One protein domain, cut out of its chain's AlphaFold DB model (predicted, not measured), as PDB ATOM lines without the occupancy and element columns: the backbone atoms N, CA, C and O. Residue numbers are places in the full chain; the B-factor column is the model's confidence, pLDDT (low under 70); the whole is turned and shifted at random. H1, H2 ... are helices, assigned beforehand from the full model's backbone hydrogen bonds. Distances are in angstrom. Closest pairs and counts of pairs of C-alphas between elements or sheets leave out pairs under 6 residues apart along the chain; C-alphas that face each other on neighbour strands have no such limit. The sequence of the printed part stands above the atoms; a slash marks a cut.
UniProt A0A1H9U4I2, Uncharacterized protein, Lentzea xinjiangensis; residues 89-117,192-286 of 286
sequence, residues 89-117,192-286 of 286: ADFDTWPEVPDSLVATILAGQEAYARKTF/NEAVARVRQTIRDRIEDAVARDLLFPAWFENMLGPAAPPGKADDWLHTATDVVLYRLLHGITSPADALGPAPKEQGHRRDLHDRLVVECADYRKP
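What this domain is: This is residues 89 to 117 and 192 to 286 of the 286 residues of an uncharacterized protein of Lentzea xinjiangensis (UniProt A0A1H9U4I2). H2, H4 and H5 form a row of helices, H4 in the middle, with H1 across one end and H3 packed on H5. The printed part has 124 residues with five named helices, H1 to H5: all helix, packing mostly crossed. It is compact, radius of gyration of the C-alphas 14.6 A, spanning 48 by 30 by 27 A.

How they stand to each other: H1, residues 99 to 113, touches H2, residues 192 to 211; the closest C-alphas, 105 and 194, are 5.9 A apart. H4, residues 233 to 250, touches H2, closest at C-alphas 203 and 241, 5.7 A. After a long link H5, residues 268 to 284, forms a helical hairpin with H4. H3, residues 218 to 224, touches H5, about perpendicular at 86 degrees. O i to N i+4 pairs are within hydrogen-bond range throughout H1 to H4, 12 of 13 in H5.

Where its parts are: H1 begins at (124.904, 152.369, 77.228); H5 ends at (151.430, 150.960, 94.927).

The domain as a whole: Residues 118 to 191 are cut out, a 20.6 A gap between C-alphas. Confidence is low at 115 to 117 and 285 to 286.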
ATOM      1  N   ALA A  89     147.058 156.274  75.684       88.94
ATOM      2  CA  ALA A  89     145.943 155.349  75.804       88.94
ATOM      3  C   ALA A  89     144.699 156.104  76.291       88.94
ATOM      4  O   ALA A  89     144.778 156.889  77.239       88.94
ATOM      5  N   ASP A  90     143.560 155.859  75.645       90.81
ATOM      6  CA  ASP A  90     142.260 156.355  76.092       90.81
ATOM      7  C   ASP A  90     141.519 155.239  76.837       90.81
ATOM      8  O   ASP A  90     141.129 154.225  76.251       90.81
ATOM      9  N   PHE A  91     141.364 155.427  78.147       93.50
ATOM     10  CA  PHE A  91     140.596 154.542  79.027       93.50
ATOM     11  C   PHE A  91     139.352 155.231  79.602       93.50
ATOM     12  O   PHE A  91     138.680 154.652  80.457       93.50
ATOM     13  N   ASP A  92     139.038 156.447  79.151       90.06
ATOM     14  CA  ASP A  92     137.858 157.195  79.583       90.06
ATOM     15  C   ASP A  92     136.727 157.100  78.532       90.06
ATOM     16  O   ASP A  92     135.554 157.172  78.902       90.06
ATOM     17  N   THR A  93     137.041 156.833  77.254       91.31
ATOM     18  CA  THR A  93     136.046 156.661  76.173       91.31
ATOM     19  C   THR A  93     135.902 155.206  75.712       91.31
ATOM     20  O   THR A  93     136.874 154.557  75.323       91.31
ATOM     21  N   TRP A  94     134.665 154.693  75.667       93.31
ATOM     22  CA  TRP A  94     134.365 153.287  75.345       93.31
ATOM     23  C   TRP A  94     133.264 153.141  74.280       93.31
ATOM     24  O   TRP A  94     132.165 152.696  74.601       93.31
ATOM     25  N   PRO A  95     133.524 153.497  73.007       90.50
ATOM     26  CA  PRO A  95     132.513 153.406  71.947       90.50
ATOM     27  C   PRO A  95     132.023 151.970  71.677       90.50
ATOM     28  O   PRO A  95     130.920 151.778  71.175       90.50
ATOM     29  N   GLU A  96     132.817 150.956  72.019       91.25
ATOM     30  CA  GLU A  96     132.486 149.531  71.896       91.25
ATOM     31  C   GLU A  96     131.559 149.033  73.009       91.25
ATOM     32  O   GLU A  96     131.009 147.935  72.901       91.25
ATOM     33  N   VAL A  97     131.393 149.813  74.082       92.94
ATOM     34  CA  VAL A  97     130.517 149.477  75.202       92.94
ATOM     35  C   VAL A  97     129.290 150.386  75.144       92.94
ATOM     36  O   VAL A  97     129.332 151.507  75.643       92.94
ATOM     37  N   PRO A  98     128.180 149.934  74.532       92.62
ATOM     38  CA  PRO A  98     126.985 150.757  74.426       92.62
ATOM     39  C   PRO A  98     126.320 150.932  75.795       92.62
ATOM     40  O   PRO A  98     126.330 150.019  76.625       92.62
ATOM     41  N   ASP A  99     125.636 152.061  75.989       91.31
ATOM     42  CA  ASP A  99     124.904 152.369  77.228       91.31
ATOM     43  C   ASP A  99     123.885 151.279  77.602       91.31
ATOM     44  O   ASP A  99     123.649 151.007  78.779       91.31
ATOM     45  N   SER A 100     123.316 150.581  76.611       92.31
ATOM     46  CA  SER A 100     122.412 149.446  76.837       92.31
ATOM     47  C   SER A 100     123.088 148.278  77.562       92.31
ATOM     48  O   SER A 100     122.451 147.572  78.346       92.31
ATOM     49  N   LEU A 101     124.381 148.058  77.310       92.75
ATOM     50  CA  LEU A 101     125.157 147.011  77.967       92.75
ATOM     51  C   LEU A 101     125.470 147.406  79.414       92.75
ATOM     52  O   LEU A 101     125.300 146.588  80.313       92.75
ATOM     53  N   VAL A 102     125.810 148.678  79.651       93.12
ATOM     54  CA  VAL A 102     125.972 149.243  81.004       93.12
ATOM     55  C   VAL A 102     124.672 149.129  81.803       93.12
ATOM     56  O   VAL A 102     124.681 148.640  82.932       93.12
ATOM     57  N   ALA A 103     123.534 149.482  81.202       93.00
ATOM     58  CA  ALA A 103     122.221 149.341  81.829       93.00
ATOM     59  C   ALA A 103     121.896 147.879  82.186       93.00
ATOM     60  O   ALA A 103     121.349 147.610  83.254       93.00
ATOM     61  N   THR A 104     122.284 146.922  81.335       94.06
ATOM     62  CA  THR A 104     122.111 145.483  81.605       94.06
ATOM     63  C   THR A 104     122.931 145.032  82.819       94.06
ATOM     64  O   THR A 104     122.437 144.269  83.650       94.06
ATOM     65  N   ILE A 105     124.164 145.530  82.960       93.56
ATOM     66  CA  ILE A 105     125.019 145.247  84.122       93.56
ATOM     67  C   ILE A 105     124.376 145.785  85.404       93.56
ATOM     68  O   ILE A 105     124.242 145.045  86.381       93.56
ATOM     69  N   LEU A 106     123.945 147.050  85.393       91.31
ATOM     70  CA  LEU A 106     123.319 147.690  86.552       91.31
ATOM     71  C   LEU A 106     122.019 146.980  86.958       91.31
ATOM     72  O   LEU A 106     121.832 146.688  88.137       91.31
ATOM     73  N   ALA A 107     121.180 146.584  85.996       89.69
ATOM     74  CA  ALA A 107     119.965 145.810  86.266       89.69
ATOM     75  C   ALA A 107     120.263 144.450  86.930       89.69
ATOM     76  O   ALA A 107     119.539 144.015  87.832       89.69
ATOM     77  N   GLY A 108     121.350 143.783  86.526       89.38
ATOM     78  CA  GLY A 108     121.825 142.565  87.182       89.38
ATOM     79  C   GLY A 108     122.274 142.811  88.625       89.38
ATOM     80  O   GLY A 108     121.904 142.052  89.522       89.38
ATOM     81  N   GLN A 109     123.015 143.895  88.877       88.00
ATOM     82  CA  GLN A 109     123.448 144.286  90.227       88.00
ATOM     83  C   GLN A 109     122.259 144.634  91.137       88.00
ATOM     84  O   GLN A 109     122.214 144.200  92.288       88.00
ATOM     85  N   GLU A 110     121.254 145.337  90.618       86.75
ATOM     86  CA  GLU A 110     120.007 145.618  91.337       86.75
ATOM     87  C   GLU A 110     119.236 144.335  91.672       86.75
ATOM     88  O   GLU A 110     118.710 144.189  92.776       86.75
ATOM     89  N   ALA A 111     119.207 143.354  90.763       86.25
ATOM     90  CA  ALA A 111     118.620 142.044  91.040       86.25
ATOM     91  C   ALA A 111     119.370 141.282  92.153       86.25
ATOM     92  O   ALA A 111     118.755 140.507  92.888       86.25
ATOM     93  N   TYR A 112     120.683 141.485  92.314       81.06
ATOM     94  CA  TYR A 112     121.441 140.961  93.462       81.06
ATOM     95  C   TYR A 112     121.144 141.708  94.766       81.06
ATOM     96  O   TYR A 112     121.110 141.074  95.821       81.06
ATOM     97  N   ALA A 113     120.913 143.020  94.704       79.69
ATOM     98  CA  ALA A 113     120.555 143.828  95.869       79.69
ATOM     99  C   ALA A 113     119.130 143.539  96.373       79.69
ATOM    100  O   ALA A 113     118.849 143.665  97.568       79.69
ATOM    101  N   ARG A 114     118.221 143.122  95.483       77.25
ATOM    102  CA  ARG A 114     116.867 142.706  95.858       77.25
ATOM    103  C   ARG A 114     116.894 141.415  96.677       77.25
ATOM    104  O   ARG A 114     117.431 140.386  96.266       77.25
ATOM    105  N   LYS A 115     116.266 141.461  97.857       63.00
ATOM    106  CA  LYS A 115     116.080 140.297  98.728       63.00
ATOM    107  C   LYS A 115     115.120 139.319  98.055       63.00
ATOM    108  O   LYS A 115     113.906 139.480  98.129       63.00
ATOM    109  N   THR A 116     115.659 138.302  97.397       59.28
ATOM    110  CA  THR A 116     114.842 137.231  96.832       59.28
ATOM    111  C   THR A 116     114.332 136.339  97.961       59.28
ATOM    112  O   THR A 116     115.139 135.773  98.697       59.28
ATOM    113  N   PHE A 117     113.009 136.176  98.063       56.34
ATOM    114  CA  PHE A 117     112.401 134.987  98.664       56.34
ATOM    115  C   PHE A 117     113.141 133.729  98.172       56.34
ATOM    116  O   PHE A 117     113.376 133.528  96.981       56.34
ATOM    117  N   ASN A 192     125.724 139.256  84.471       92.31
ATOM    118  CA  ASN A 192     127.014 138.562  84.559       92.31
ATOM    119  C   ASN A 192     127.659 138.358  83.183       92.31
ATOM    120  O   ASN A 192     128.865 138.554  83.032       92.31
ATOM    121  N   GLU A 193     126.866 137.994  82.175       94.75
ATOM    122  CA  GLU A 193     127.355 137.861  80.803       94.75
ATOM    123  C   GLU A 193     127.806 139.215  80.236       94.75
ATOM    124  O   GLU A 193     128.877 139.313  79.636       94.75
ATOM    125  N   ALA A 194     127.035 140.277  80.481       94.75
ATOM    126  CA  ALA A 194     127.396 141.632  80.084       94.75
ATOM    127  C   ALA A 194     128.700 142.097  80.757       94.75
ATOM    128  O   ALA A 194     129.583 142.610  80.069       94.75
ATOM    129  N   VAL A 195     128.871 141.849  82.063       94.88
ATOM    130  CA  VAL A 195     130.123 142.131  82.787       94.88
ATOM    131  C   VAL A 195     131.293 141.383  82.154       94.88
ATOM    132  O   VAL A 195     132.336 141.988  81.922       94.88
ATOM    133  N   ALA A 196     131.138 140.091  81.851       95.12
ATOM    134  CA  ALA A 196     132.204 139.293  81.248       95.12
ATOM    135  C   ALA A 196     132.641 139.855  79.886       95.12
ATOM    136  O   ALA A 196     133.837 140.000  79.638       95.12
ATOM    137  N   ARG A 197     131.681 140.242  79.034       95.31
ATOM    138  CA  ARG A 197     131.967 140.855  77.727       95.31
ATOM    139  C   ARG A 197     132.696 142.190  77.870       95.31
ATOM    140  O   ARG A 197     133.721 142.385  77.231       95.31
ATOM    141  N   VAL A 198     132.206 143.085  78.732       96.31
ATOM    142  CA  VAL A 198     132.835 144.401  78.946       96.31
ATOM    143  C   VAL A 198     134.239 144.254  79.532       96.31
ATOM    144  O   VAL A 198     135.159 144.931  79.081       96.31
ATOM    145  N   ARG A 199     134.434 143.339  80.490       96.44
ATOM    146  CA  ARG A 199     135.761 143.041  81.047       96.44
ATOM    147  C   ARG A 199     136.734 142.569  79.977       96.44
ATOM    148  O   ARG A 199     137.872 143.023  79.989       96.44
ATOM    149  N   GLN A 200     136.302 141.705  79.059       96.62
ATOM    150  CA  GLN A 200     137.161 141.254  77.965       96.62
ATOM    151  C   GLN A 200     137.574 142.426  77.066       96.62
ATOM    152  O   GLN A 200     138.763 142.629  76.858       96.62
ATOM    153  N   THR A 201     136.622 143.261  76.635       96.69
ATOM    154  CA  THR A 201     136.913 144.452  75.816       96.69
ATOM    155  C   THR A 201     137.890 145.408  76.503       96.69
ATOM    156  O   THR A 201     138.809 145.933  75.873       96.69
ATOM    157  N   ILE A 202     137.707 145.640  77.806       96.88
ATOM    158  CA  ILE A 202     138.613 146.474  78.600       96.88
ATOM    159  C   ILE A 202     140.005 145.846  78.665       96.88
ATOM    160  O   ILE A 202     140.997 146.535  78.425       96.88
ATOM    161  N   ARG A 203     140.077 144.549  78.980       96.00
ATOM    162  CA  ARG A 203     141.334 143.815  79.104       96.00
ATOM    163  C   ARG A 203     142.129 143.865  77.804       96.00
ATOM    164  O   ARG A 203     143.288 144.261  77.846       96.00
ATOM    165  N   ASP A 204     141.491 143.566  76.674       95.56
ATOM    166  CA  ASP A 204     142.120 143.577  75.349       95.56
ATOM    167  C   ASP A 204     142.731 144.951  75.033       95.56
ATOM    168  O   ASP A 204     143.846 145.050  74.523       95.56
ATOM    169  N   ARG A 205     142.037 146.040  75.394       95.19
ATOM    170  CA  ARG A 205     142.548 147.402  75.193       95.19
ATOM    171  C   ARG A 205     143.723 147.734  76.112       95.19
ATOM    172  O   ARG A 205     144.657 148.405  75.674       95.19
ATOM    173  N   ILE A 206     143.691 147.302  77.373       94.25
ATOM    174  CA  ILE A 206     144.826 147.492  78.287       94.25
ATOM    175  C   ILE A 206     146.034 146.695  77.780       94.25
ATOM    176  O   ILE A 206     147.137 147.234  77.741       94.25
ATOM    177  N   GLU A 207     145.838 145.447  77.349       93.19
ATOM    178  CA  GLU A 207     146.894 144.602  76.781       93.19
ATOM    179  C   GLU A 207     147.498 145.225  75.511       93.19
ATOM    180  O   GLU A 207     148.722 145.325  75.414       93.19
ATOM    181  N   ASP A 208     146.676 145.731  74.582       92.19
ATOM    182  CA  ASP A 208     147.151 146.445  73.385       92.19
ATOM    183  C   ASP A 208     147.938 147.713  73.754       92.19
ATOM    184  O   ASP A 208     149.015 147.966  73.208       92.19
ATOM    185  N   ALA A 209     147.464 148.477  74.743       90.94
ATOM    186  CA  ALA A 209     148.158 149.664  75.228       90.94
ATOM    187  C   ALA A 209     149.508 149.330  75.890       90.94
ATOM    188  O   ALA A 209     150.484 150.054  75.690       90.94
ATOM    189  N   VAL A 210     149.592 148.224  76.641       87.81
ATOM    190  CA  VAL A 210     150.853 147.706  77.196       87.81
ATOM    191  C   VAL A 210     151.791 147.267  76.070       87.81
ATOM    192  O   VAL A 210     152.963 147.645  76.086       87.81
ATOM    193  N   ALA A 211     151.294 146.505  75.091       87.44
ATOM    194  CA  ALA A 211     152.083 145.960  73.985       87.44
ATOM    195  C   ALA A 211     152.663 147.055  73.076       87.44
ATOM    196  O   ALA A 211     153.785 146.929  72.586       87.44
ATOM    197  N   ARG A 212     151.916 148.147  72.882       84.62
ATOM    198  CA  ARG A 212     152.342 149.328  72.113       84.62
ATOM    199  C   ARG A 212     153.096 150.364  72.941       84.62
ATOM    200  O   ARG A 212     153.452 151.411  72.405       84.62
ATOM    201  N   ASP A 213     153.340 150.083  74.219       82.12
ATOM    202  CA  ASP A 213     154.068 150.962  75.136       82.12
ATOM    203  C   ASP A 213     153.436 152.369  75.242       82.12
ATOM    204  O   ASP A 213     154.131 153.385  75.323       82.12
ATOM    205  N   LEU A 214     152.097 152.432  75.211       86.38
ATOM    206  CA  LEU A 214     151.346 153.686  75.283       86.38
ATOM    207  C   LEU A 214     151.460 154.325  76.670       86.38
ATOM    208  O   LEU A 214     151.628 153.658  77.695       86.38
ATOM    209  N   LEU A 215     151.295 155.645  76.708       85.75
ATOM    210  CA  LEU A 215     151.190 156.382  77.965       85.75
ATOM    211  C   LEU A 215     149.819 156.175  78.584       85.75
ATOM    212  O   LEU A 215     148.803 156.440  77.937       85.75
ATOM    213  N   PHE A 216     149.791 155.770  79.848       89.88
ATOM    214  CA  PHE A 216     148.538 155.604  80.567       89.88
ATOM    215  C   PHE A 216     148.028 156.939  81.124       89.88
ATOM    216  O   PHE A 216     148.818 157.845  81.416       89.88
ATOM    217  N   PRO A 217     146.701 157.087  81.287       91.50
ATOM    218  CA  PRO A 217     146.125 158.222  81.992       91.50
ATOM    219  C   PRO A 217     146.688 158.359  83.412       91.50
ATOM    220  O   PRO A 217     146.954 157.367  84.092       91.50
ATOM    221  N   ALA A 218     146.812 159.598  83.896       89.06
ATOM    222  CA  ALA A 218     147.397 159.877  85.210       89.06
ATOM    223  C   ALA A 218     146.647 159.173  86.353       89.06
ATOM    224  O   ALA A 218     147.280 158.617  87.246       89.06
ATOM    225  N   TRP A 219     145.312 159.137  86.309       92.94
ATOM    226  CA  TRP A 219     144.506 158.416  87.296       92.94
ATOM    227  C   TRP A 219     144.842 156.918  87.339       92.94
ATOM    228  O   TRP A 219     144.818 156.325  88.415       92.94
ATOM    229  N   PHE A 220     145.188 156.313  86.198       93.38
ATOM    230  CA  PHE A 220     145.514 154.892  86.094       93.38
ATOM    231  C   PHE A 220     146.892 154.620  86.703       93.38
ATOM    232  O   PHE A 220     147.015 153.783  87.598       93.38
ATOM    233  N   GLU A 221     147.910 155.395  86.303       89.38
ATOM    234  CA  GLU A 221     149.266 155.277  86.862       89.38
ATOM    235  C   GLU A 221     149.294 155.560  88.370       89.38
ATOM    236  O   GLU A 221     149.961 154.851  89.123       89.38
ATOM    237  N   ASN A 222     148.547 156.567  88.834       88.69
ATOM    238  CA  ASN A 222     148.471 156.912  90.254       88.69
ATOM    239  C   ASN A 222     147.833 155.794  91.088       88.69
ATOM    240  O   ASN A 222     148.160 155.644  92.267       88.69
ATOM    241  N   MET A 223     146.907 155.032  90.501       89.62
ATOM    242  CA  MET A 223     146.156 154.001  91.209       89.62
ATOM    243  C   MET A 223     146.874 152.651  91.220       89.62
ATOM    244  O   MET A 223     146.914 152.004  92.266       89.62
ATOM    245  N   LEU A 224     147.424 152.240  90.074       90.19
ATOM    246  CA  LEU A 224     147.924 150.884  89.811       90.19
ATOM    247  C   LEU A 224     149.430 150.832  89.529       90.19
ATOM    248  O   LEU A 224     149.998 149.748  89.400       90.19
ATOM    249  N   GLY A 225     150.079 151.992  89.429       85.62
ATOM    250  CA  GLY A 225     151.461 152.111  88.993       85.62
ATOM    251  C   GLY A 225     151.614 152.107  87.466       85.62
ATOM    252  O   GLY A 225     150.666 151.861  86.721       85.62
ATOM    253  N   PRO A 226     152.832 152.390  86.977       79.69
ATOM    254  CA  PRO A 226     153.106 152.498  85.544       79.69
ATOM    255  C   PRO A 226     153.159 151.142  84.819       79.69
ATOM    256  O   PRO A 226     153.054 151.094  83.595       79.69
ATOM    257  N   ALA A 227     153.354 150.043  85.553       81.50
ATOM    258  CA  ALA A 227     153.444 148.688  85.021       81.50
ATOM    259  C   ALA A 227     153.101 147.659  86.107       81.50
ATOM    260  O   ALA A 227     153.209 147.953  87.303       81.50
ATOM    261  N   ALA A 228     152.740 146.448  85.679       84.75
ATOM    262  CA  ALA A 228     152.490 145.334  86.580       84.75
ATOM    263  C   ALA A 228     153.731 144.984  87.426       84.75
ATOM    264  O   ALA A 228     154.849 144.988  86.901       84.75
ATOM    265  N   PRO A 229     153.565 144.636  88.715       82.94
ATOM    266  CA  PRO A 229     154.669 144.108  89.504       82.94
ATOM    267  C   PRO A 229     155.152 142.744  88.981       82.94
ATOM    268  O   PRO A 229     154.348 141.965  88.451       82.94
ATOM    269  N   PRO A 230     156.439 142.405  89.184       77.25
ATOM    270  CA  PRO A 230     156.982 141.098  88.824       77.25
ATOM    271  C   PRO A 230     156.172 139.960  89.454       77.25
ATOM    272  O   PRO A 230     155.868 139.982  90.645       77.25
ATOM    273  N   GLY A 231     155.807 138.964  88.645       82.12
ATOM    274  CA  GLY A 231     155.054 137.791  89.102       82.12
ATOM    275  C   GLY A 231     153.571 138.029  89.418       82.12
ATOM    276  O   GLY A 231     152.907 137.083  89.824       82.12
ATOM    277  N   LYS A 232     153.038 139.246  89.216       86.94
ATOM    278  CA  LYS A 232     151.621 139.595  89.457       86.94
ATOM    279  C   LYS A 232     150.935 140.221  88.236       86.94
ATOM    280  O   LYS A 232     150.025 141.028  88.386       86.94
ATOM    281  N   ALA A 233     151.391 139.893  87.026       88.50
ATOM    282  CA  ALA A 233     150.876 140.496  85.794       88.50
ATOM    283  C   ALA A 233     149.373 140.251  85.592       88.50
ATOM    284  O   ALA A 233     148.636 141.196  85.314       88.50
ATOM    285  N   ASP A 234     148.917 139.014  85.796       90.25
ATOM    286  CA  ASP A 234     147.507 138.657  85.629       90.25
ATOM    287  C   ASP A 234     146.606 139.292  86.690       90.25
ATOM    288  O   ASP A 234     145.561 139.842  86.340       90.25
ATOM    289  N   ASP A 235     147.030 139.279  87.958       92.19
ATOM    290  CA  ASP A 235     146.295 139.905  89.063       92.19
ATOM    291  C   ASP A 235     146.209 141.424  88.873       92.19
ATOM    292  O   ASP A 235     145.140 142.020  89.010       92.19
ATOM    293  N   TRP A 236     147.322 142.055  88.480       93.69
ATOM    294  CA  TRP A 236     147.371 143.481  88.171       93.69
ATOM    295  C   TRP A 236     146.416 143.833  87.034       93.69
ATOM    296  O   TRP A 236     145.658 144.793  87.144       93.69
ATOM    297  N   LEU A 237     146.409 143.040  85.961       94.44
ATOM    298  CA  LEU A 237     145.534 143.261  84.817       94.44
ATOM    299  C   LEU A 237     144.060 143.010  85.164       94.44
ATOM    300  O   LEU A 237     143.182 143.727  84.681       94.44
ATOM    301  N   HIS A 238     143.777 142.036  86.030       94.75
ATOM    302  CA  HIS A 238     142.438 141.800  86.562       94.75
ATOM    303  C   HIS A 238     141.932 143.011  87.356       94.75
ATOM    304  O   HIS A 238     140.872 143.554  87.034       94.75
ATOM    305  N   THR A 239     142.711 143.500  88.327       95.69
ATOM    306  CA  THR A 239     142.344 144.694  89.100       95.69
ATOM    307  C   THR A 239     142.260 145.932  88.202       95.69
ATOM    308  O   THR A 239     141.325 146.716  88.337       95.69
ATOM    309  N   ALA A 240     143.171 146.100  87.239       95.88
ATOM    310  CA  ALA A 240     143.140 147.206  86.281       95.88
ATOM    311  C   ALA A 240     141.847 147.235  85.459       95.88
ATOM    312  O   ALA A 240     141.217 148.285  85.316       95.88
ATOM    313  N   THR A 241     141.426 146.065  84.981       96.88
ATOM    314  CA  THR A 241     140.163 145.884  84.264       96.88
ATOM    315  C   THR A 241     138.977 146.283  85.141       96.88
ATOM    316  O   THR A 241     138.085 146.999  84.687       96.88
ATOM    317  N   ASP A 242     138.980 145.880  86.413       96.31
ATOM    318  CA  ASP A 242     137.900 146.205  87.342       96.31
ATOM    319  C   ASP A 242     137.868 147.686  87.745       96.31
ATOM    320  O   ASP A 242     136.782 148.233  87.923       96.31
ATOM    321  N   VAL A 243     139.016 148.368  87.834       96.44
ATOM    322  CA  VAL A 243     139.069 149.825  88.058       96.44
ATOM    323  C   VAL A 243     138.449 150.575  86.878       96.44
ATOM    324  O   VAL A 243     137.631 151.473  87.082       96.44
ATOM    325  N   VAL A 244     138.799 150.204  85.645       96.00
ATOM    326  CA  VAL A 244     138.208 150.802  84.438       96.00
ATOM    327  C   VAL A 244     136.706 150.523  84.378       96.00
ATOM    328  O   VAL A 244     135.919 151.441  84.151       96.00
ATOM    329  N   LEU A 245     136.290 149.279  84.637       95.88
ATOM    330  CA  LEU A 245     134.876 148.912  84.684       95.88
ATOM    331  C   LEU A 245     134.131 149.734  85.741       95.88
ATOM    332  O   LEU A 245     133.051 150.245  85.467       95.88
ATOM    333  N   TYR A 246     134.712 149.913  86.930       95.25
ATOM    334  CA  TYR A 246     134.128 150.727  87.995       95.25
ATOM    335  C   TYR A 246     133.917 152.181  87.553       95.25
ATOM    336  O   TYR A 246     132.842 152.745  87.769       95.25
ATOM    337  N   ARG A 247     134.913 152.780  86.886       94.94
ATOM    338  CA  ARG A 247     134.798 154.132  86.318       94.94
ATOM    339  C   ARG A 247     133.681 154.227  85.295       94.94
ATOM    340  O   ARG A 247     132.881 155.156  85.376       94.94
ATOM    341  N   LEU A 248     133.609 153.252  84.391       94.12
ATOM    342  CA  LEU A 248     132.594 153.182  83.345       94.12
ATOM    343  C   LEU A 248     131.181 153.061  83.934       94.12
ATOM    344  O   LEU A 248     130.296 153.826  83.567       94.12
ATOM    345  N   LEU A 249     130.976 152.152  84.892       92.56
ATOM    346  CA  LEU A 249     129.668 151.915  85.517       92.56
ATOM    347  C   LEU A 249     129.179 153.090  86.373       92.56
ATOM    348  O   LEU A 249     127.976 153.236  86.590       92.56
ATOM    349  N   HIS A 250     130.093 153.906  86.900       90.94
ATOM    350  CA  HIS A 250     129.759 154.975  87.844       90.94
ATOM    351  C   HIS A 250     130.065 156.385  87.330       90.94
ATOM    352  O   HIS A 250     129.950 157.340  88.101       90.94
ATOM    353  N   GLY A 251     130.425 156.523  86.051       90.50
ATOM    354  CA  GLY A 251     130.652 157.811  85.395       90.50
ATOM    355  C   GLY A 251     131.776 158.633  86.030       90.50
ATOM    356  O   GLY A 251     131.667 159.854  86.137       90.50
ATOM    357  N   ILE A 252     132.834 157.980  86.510       92.50
ATOM    358  CA  ILE A 252     133.938 158.669  87.184       92.50
ATOM    359  C   ILE A 252     134.904 159.194  86.127       92.50
ATOM    360  O   ILE A 252     135.593 158.426  85.468       92.50
ATOM    361  N   THR A 253     134.986 160.518  86.016       90.81
ATOM    362  CA  THR A 253     135.808 161.225  85.017       90.81
ATOM    363  C   THR A 253     136.980 161.989  85.632       90.81
ATOM    364  O   THR A 253     137.688 162.720  84.942       90.81
ATOM    365  N   SER A 254     137.205 161.844  86.944       90.38
ATOM    366  CA  SER A 254     138.295 162.541  87.629       90.38
ATOM    367  C   SER A 254     139.650 162.141  87.024       90.38
ATOM    368  O   SER A 254     139.928 160.943  86.904       90.38
ATOM    369  N   PRO A 255     140.511 163.115  86.661       86.50
ATOM    370  CA  PRO A 255     141.825 162.842  86.080       86.50
ATOM    371  C   PRO A 255     142.877 162.448  87.125       86.50
ATOM    372  O   PRO A 255     143.946 161.962  86.761       86.50
ATOM    373  N   ALA A 256     142.599 162.677  88.412       86.56
ATOM    374  CA  ALA A 256     143.523 162.395  89.512       86.56
ATOM    375  C   ALA A 256     143.120 161.162  90.330       86.56
ATOM    376  O   ALA A 256     143.985 160.511  90.910       86.56
ATOM    377  N   ASP A 257     141.825 160.855  90.372       88.81
ATOM    378  CA  ASP A 257     141.254 159.804  91.208       88.81
ATOM    379  C   ASP A 257     140.514 158.783  90.342       88.81
ATOM    380  O   ASP A 257     139.607 159.132  89.582       88.81
ATOM    381  N   ALA A 258     140.926 157.523  90.458       91.88
ATOM    382  CA  ALA A 258     140.357 156.421  89.706       91.88
ATOM    383  C   ALA A 258     138.962 156.027  90.214       91.88
ATOM    384  O   ALA A 258     138.104 155.723  89.392       91.88
ATOM    385  N   LEU A 259     138.724 156.046  91.531       93.19
ATOM    386  CA  LEU A 259     137.499 155.508  92.143       93.19
ATOM    387  C   LEU A 259     136.527 156.595  92.618       93.19
ATOM    388  O   LEU A 259     135.356 156.308  92.866       93.19
ATOM    389  N   GLY A 260     136.970 157.849  92.692       90.38
ATOM    390  CA  GLY A 260     136.129 158.944  93.158       90.38
ATOM    391  C   GLY A 260     135.802 158.837  94.656       90.38
ATOM    392  O   GLY A 260     136.428 158.077  95.396       90.38
ATOM    393  N   PRO A 261     134.811 159.606  95.145       89.38
ATOM    394  CA  PRO A 261     134.439 159.569  96.552       89.38
ATOM    395  C   PRO A 261     133.801 158.228  96.927       89.38
ATOM    396  O   PRO A 261     132.972 157.689  96.188       89.38
ATOM    397  N   ALA A 262     134.121 157.753  98.132       89.19
ATOM    398  CA  ALA A 262     133.554 156.527  98.675       89.19
ATOM    399  C   ALA A 262     132.007 156.553  98.635       89.19
ATOM    400  O   ALA A 262     131.396 157.548  99.056       89.19
ATOM    401  N   PRO A 263     131.351 155.475  98.163       89.94
ATOM    402  CA  PRO A 263     129.896 155.385  98.132       89.94
ATOM    403  C   PRO A 263     129.286 155.554  99.531       89.94
ATOM    404  O   PRO A 263     129.706 154.910 100.493       89.94
ATOM    405  N   LYS A 264     128.270 156.419  99.649       85.06
ATOM    406  CA  LYS A 264     127.556 156.644 100.922       85.06
ATOM    407  C   LYS A 264     126.667 155.459 101.294       85.06
ATOM    408  O   LYS A 264     126.553 155.113 102.468       85.06
ATOM    409  N   GLU A 265     126.039 154.860 100.290       82.06
ATOM    410  CA  GLU A 265     125.131 153.728 100.437       82.06
ATOM    411  C   GLU A 265     125.913 152.441 100.710       82.06
ATOM    412  O   GLU A 265     127.014 152.240 100.191       82.06
ATOM    413  N   GLN A 266     125.355 151.571 101.550       76.88
ATOM    414  CA  GLN A 266     125.873 150.214 101.706       76.88
ATOM    415  C   GLN A 266     125.393 149.336 100.550       76.88
ATOM    416  O   GLN A 266     124.312 149.555 100.008       76.88
ATOM    417  N   GLY A 267     126.189 148.327 100.196       80.00
ATOM    418  CA  GLY A 267     125.859 147.358  99.158       80.00
ATOM    419  C   GLY A 267     126.984 147.178  98.148       80.00
ATOM    420  O   GLY A 267     128.110 147.631  98.350       80.00
ATOM    421  N   HIS A 268     126.645 146.552  97.021       82.62
ATOM    422  CA  HIS A 268     127.613 146.041  96.052       82.62
ATOM    423  C   HIS A 268     128.646 147.078  95.581       82.62
ATOM    424  O   HIS A 268     129.836 146.780  95.514       82.62
ATOM    425  N   ARG A 269     128.218 148.318  95.301       87.56
ATOM    426  CA  ARG A 269     129.124 149.394  94.867       87.56
ATOM    427  C   ARG A 269     130.175 149.736  95.926       87.56
ATOM    428  O   ARG A 269     131.314 150.034  95.569       87.56
ATOM    429  N   ARG A 270     129.793 149.736  97.205       88.88
ATOM    430  CA  ARG A 270     130.702 150.023  98.320       88.88
ATOM    431  C   ARG A 270     131.667 148.870  98.546       88.88
ATOM    432  O   ARG A 270     132.860 149.117  98.636       88.88
ATOM    433  N   ASP A 271     131.170 147.637  98.530       89.38
ATOM    434  CA  ASP A 271     132.011 146.443  98.675       89.38
ATOM    435  C   ASP A 271     133.063 146.371  97.556       89.38
ATOM    436  O   ASP A 271     134.238 146.106  97.804       89.38
ATOM    437  N   LEU A 272     132.655 146.678  96.319       90.38
ATOM    438  CA  LEU A 272     133.554 146.750  95.170       90.38
ATOM    439  C   LEU A 272     134.576 147.886  95.310       90.38
ATOM    440  O   LEU A 272     135.759 147.666  95.060       90.38
ATOM    441  N   HIS A 273     134.137 149.079  95.726       93.81
ATOM    442  CA  HIS A 273     135.024 150.213  95.987       93.81
ATOM    443  C   HIS A 273     136.087 149.857  97.035       93.81
ATOM    444  O   HIS A 273     137.278 150.023  96.783       93.81
ATOM    445  N   ASP A 274     135.672 149.323  98.182       93.44
ATOM    446  CA  ASP A 274     136.563 149.007  99.297       93.44
ATOM    447  C   ASP A 274     137.561 147.902  98.917       93.44
ATOM    448  O   ASP A 274     138.754 148.020  99.213       93.44
ATOM    449  N   ARG A 275     137.119 146.882  98.165       94.62
ATOM    450  CA  ARG A 275     138.009 145.864  97.586       94.62
ATOM    451  C   ARG A 275     139.055 146.488  96.658       94.62
ATOM    452  O   ARG A 275     140.243 146.221  96.817       94.62
ATOM    453  N   LEU A 276     138.631 147.336  95.716       95.00
ATOM    454  CA  LEU A 276     139.536 147.976  94.756       95.00
ATOM    455  C   LEU A 276     140.536 148.915  95.434       95.00
ATOM    456  O   LEU A 276     141.688 148.972  95.012       95.00
ATOM    457  N   VAL A 277     140.139 149.616  96.500       93.75
ATOM    458  CA  VAL A 277     141.063 150.427  97.307       93.75
ATOM    459  C   VAL A 277     142.187 149.563  97.880       93.75
ATOM    460  O   VAL A 277     143.353 149.951  97.781       93.75
ATOM    461  N   VAL A 278     141.858 148.398  98.447       92.88
ATOM    462  CA  VAL A 278     142.843 147.476  99.037       92.88
ATOM    463  C   VAL A 278     143.751 146.874  97.964       92.88
ATOM    464  O   VAL A 278     144.970 146.987  98.076       92.88
ATOM    465  N   GLU A 279     143.181 146.303  96.900       91.81
ATOM    466  CA  GLU A 279     143.956 145.672  95.822       91.81
ATOM    467  C   GLU A 279     144.891 146.678  95.130       91.81
ATOM    468  O   GLU A 279     146.072 146.408  94.924       91.81
ATOM    469  N   CYS A 280     144.408 147.888  94.833       90.62
ATOM    470  CA  CYS A 280     145.242 148.924  94.224       90.62
ATOM    471  C   CYS A 280     146.361 149.402  95.157       90.62
ATOM    472  O   CYS A 280     147.450 149.751  94.694       90.62
ATOM    473  N   ALA A 281     146.117 149.437  96.472       87.69
ATOM    474  CA  ALA A 281     147.150 149.791  97.436       87.69
ATOM    475  C   ALA A 281     148.300 148.774  97.425       87.69
ATOM    476  O   ALA A 281     149.453 149.174  97.588       87.69
ATOM    477  N   ASP A 282     148.023 147.494  97.171       85.69
ATOM    478  CA  ASP A 282     149.055 146.460  97.083       85.69
ATOM    479  C   ASP A 282     149.988 146.637  95.880       85.69
ATOM    480  O   ASP A 282     151.172 146.322  95.984       85.69
ATOM    481  N   TYR A 283     149.511 147.215  94.775       82.12
ATOM    482  CA  TYR A 283     150.350 147.510  93.603       82.12
ATOM    483  C   TYR A 283     151.154 148.809  93.731       82.12
ATOM    484  O   TYR A 283     152.194 148.968  93.086       82.12
ATOM    485  N   ARG A 284     150.700 149.729  94.591       73.25
ATOM    486  CA  ARG A 284     151.430 150.960  94.927       73.25
ATOM    487  C   ARG A 284     152.548 150.747  95.938       73.25
ATOM    488  O   ARG A 284     153.421 151.611  96.040       73.25
ATOM    489  N   LYS A 285     152.516 149.650  96.700       65.12
ATOM    490  CA  LYS A 285     153.577 149.341  97.660       65.12
ATOM    491  C   LYS A 285     154.922 149.182  96.915       65.12
ATOM    492  O   LYS A 285     154.941 148.655  95.795       65.12
ATOM    493  N   PRO A 286     156.005 149.758  97.471       50.97
ATOM    494  CA  PRO A 286     157.335 149.731  96.867       50.97
ATOM    495  C   PRO A 286     157.830 148.306  96.636       50.97
ATOM    496  O   PRO A 286     157.496 147.431  97.460       50.97
TER     497      PRO A 286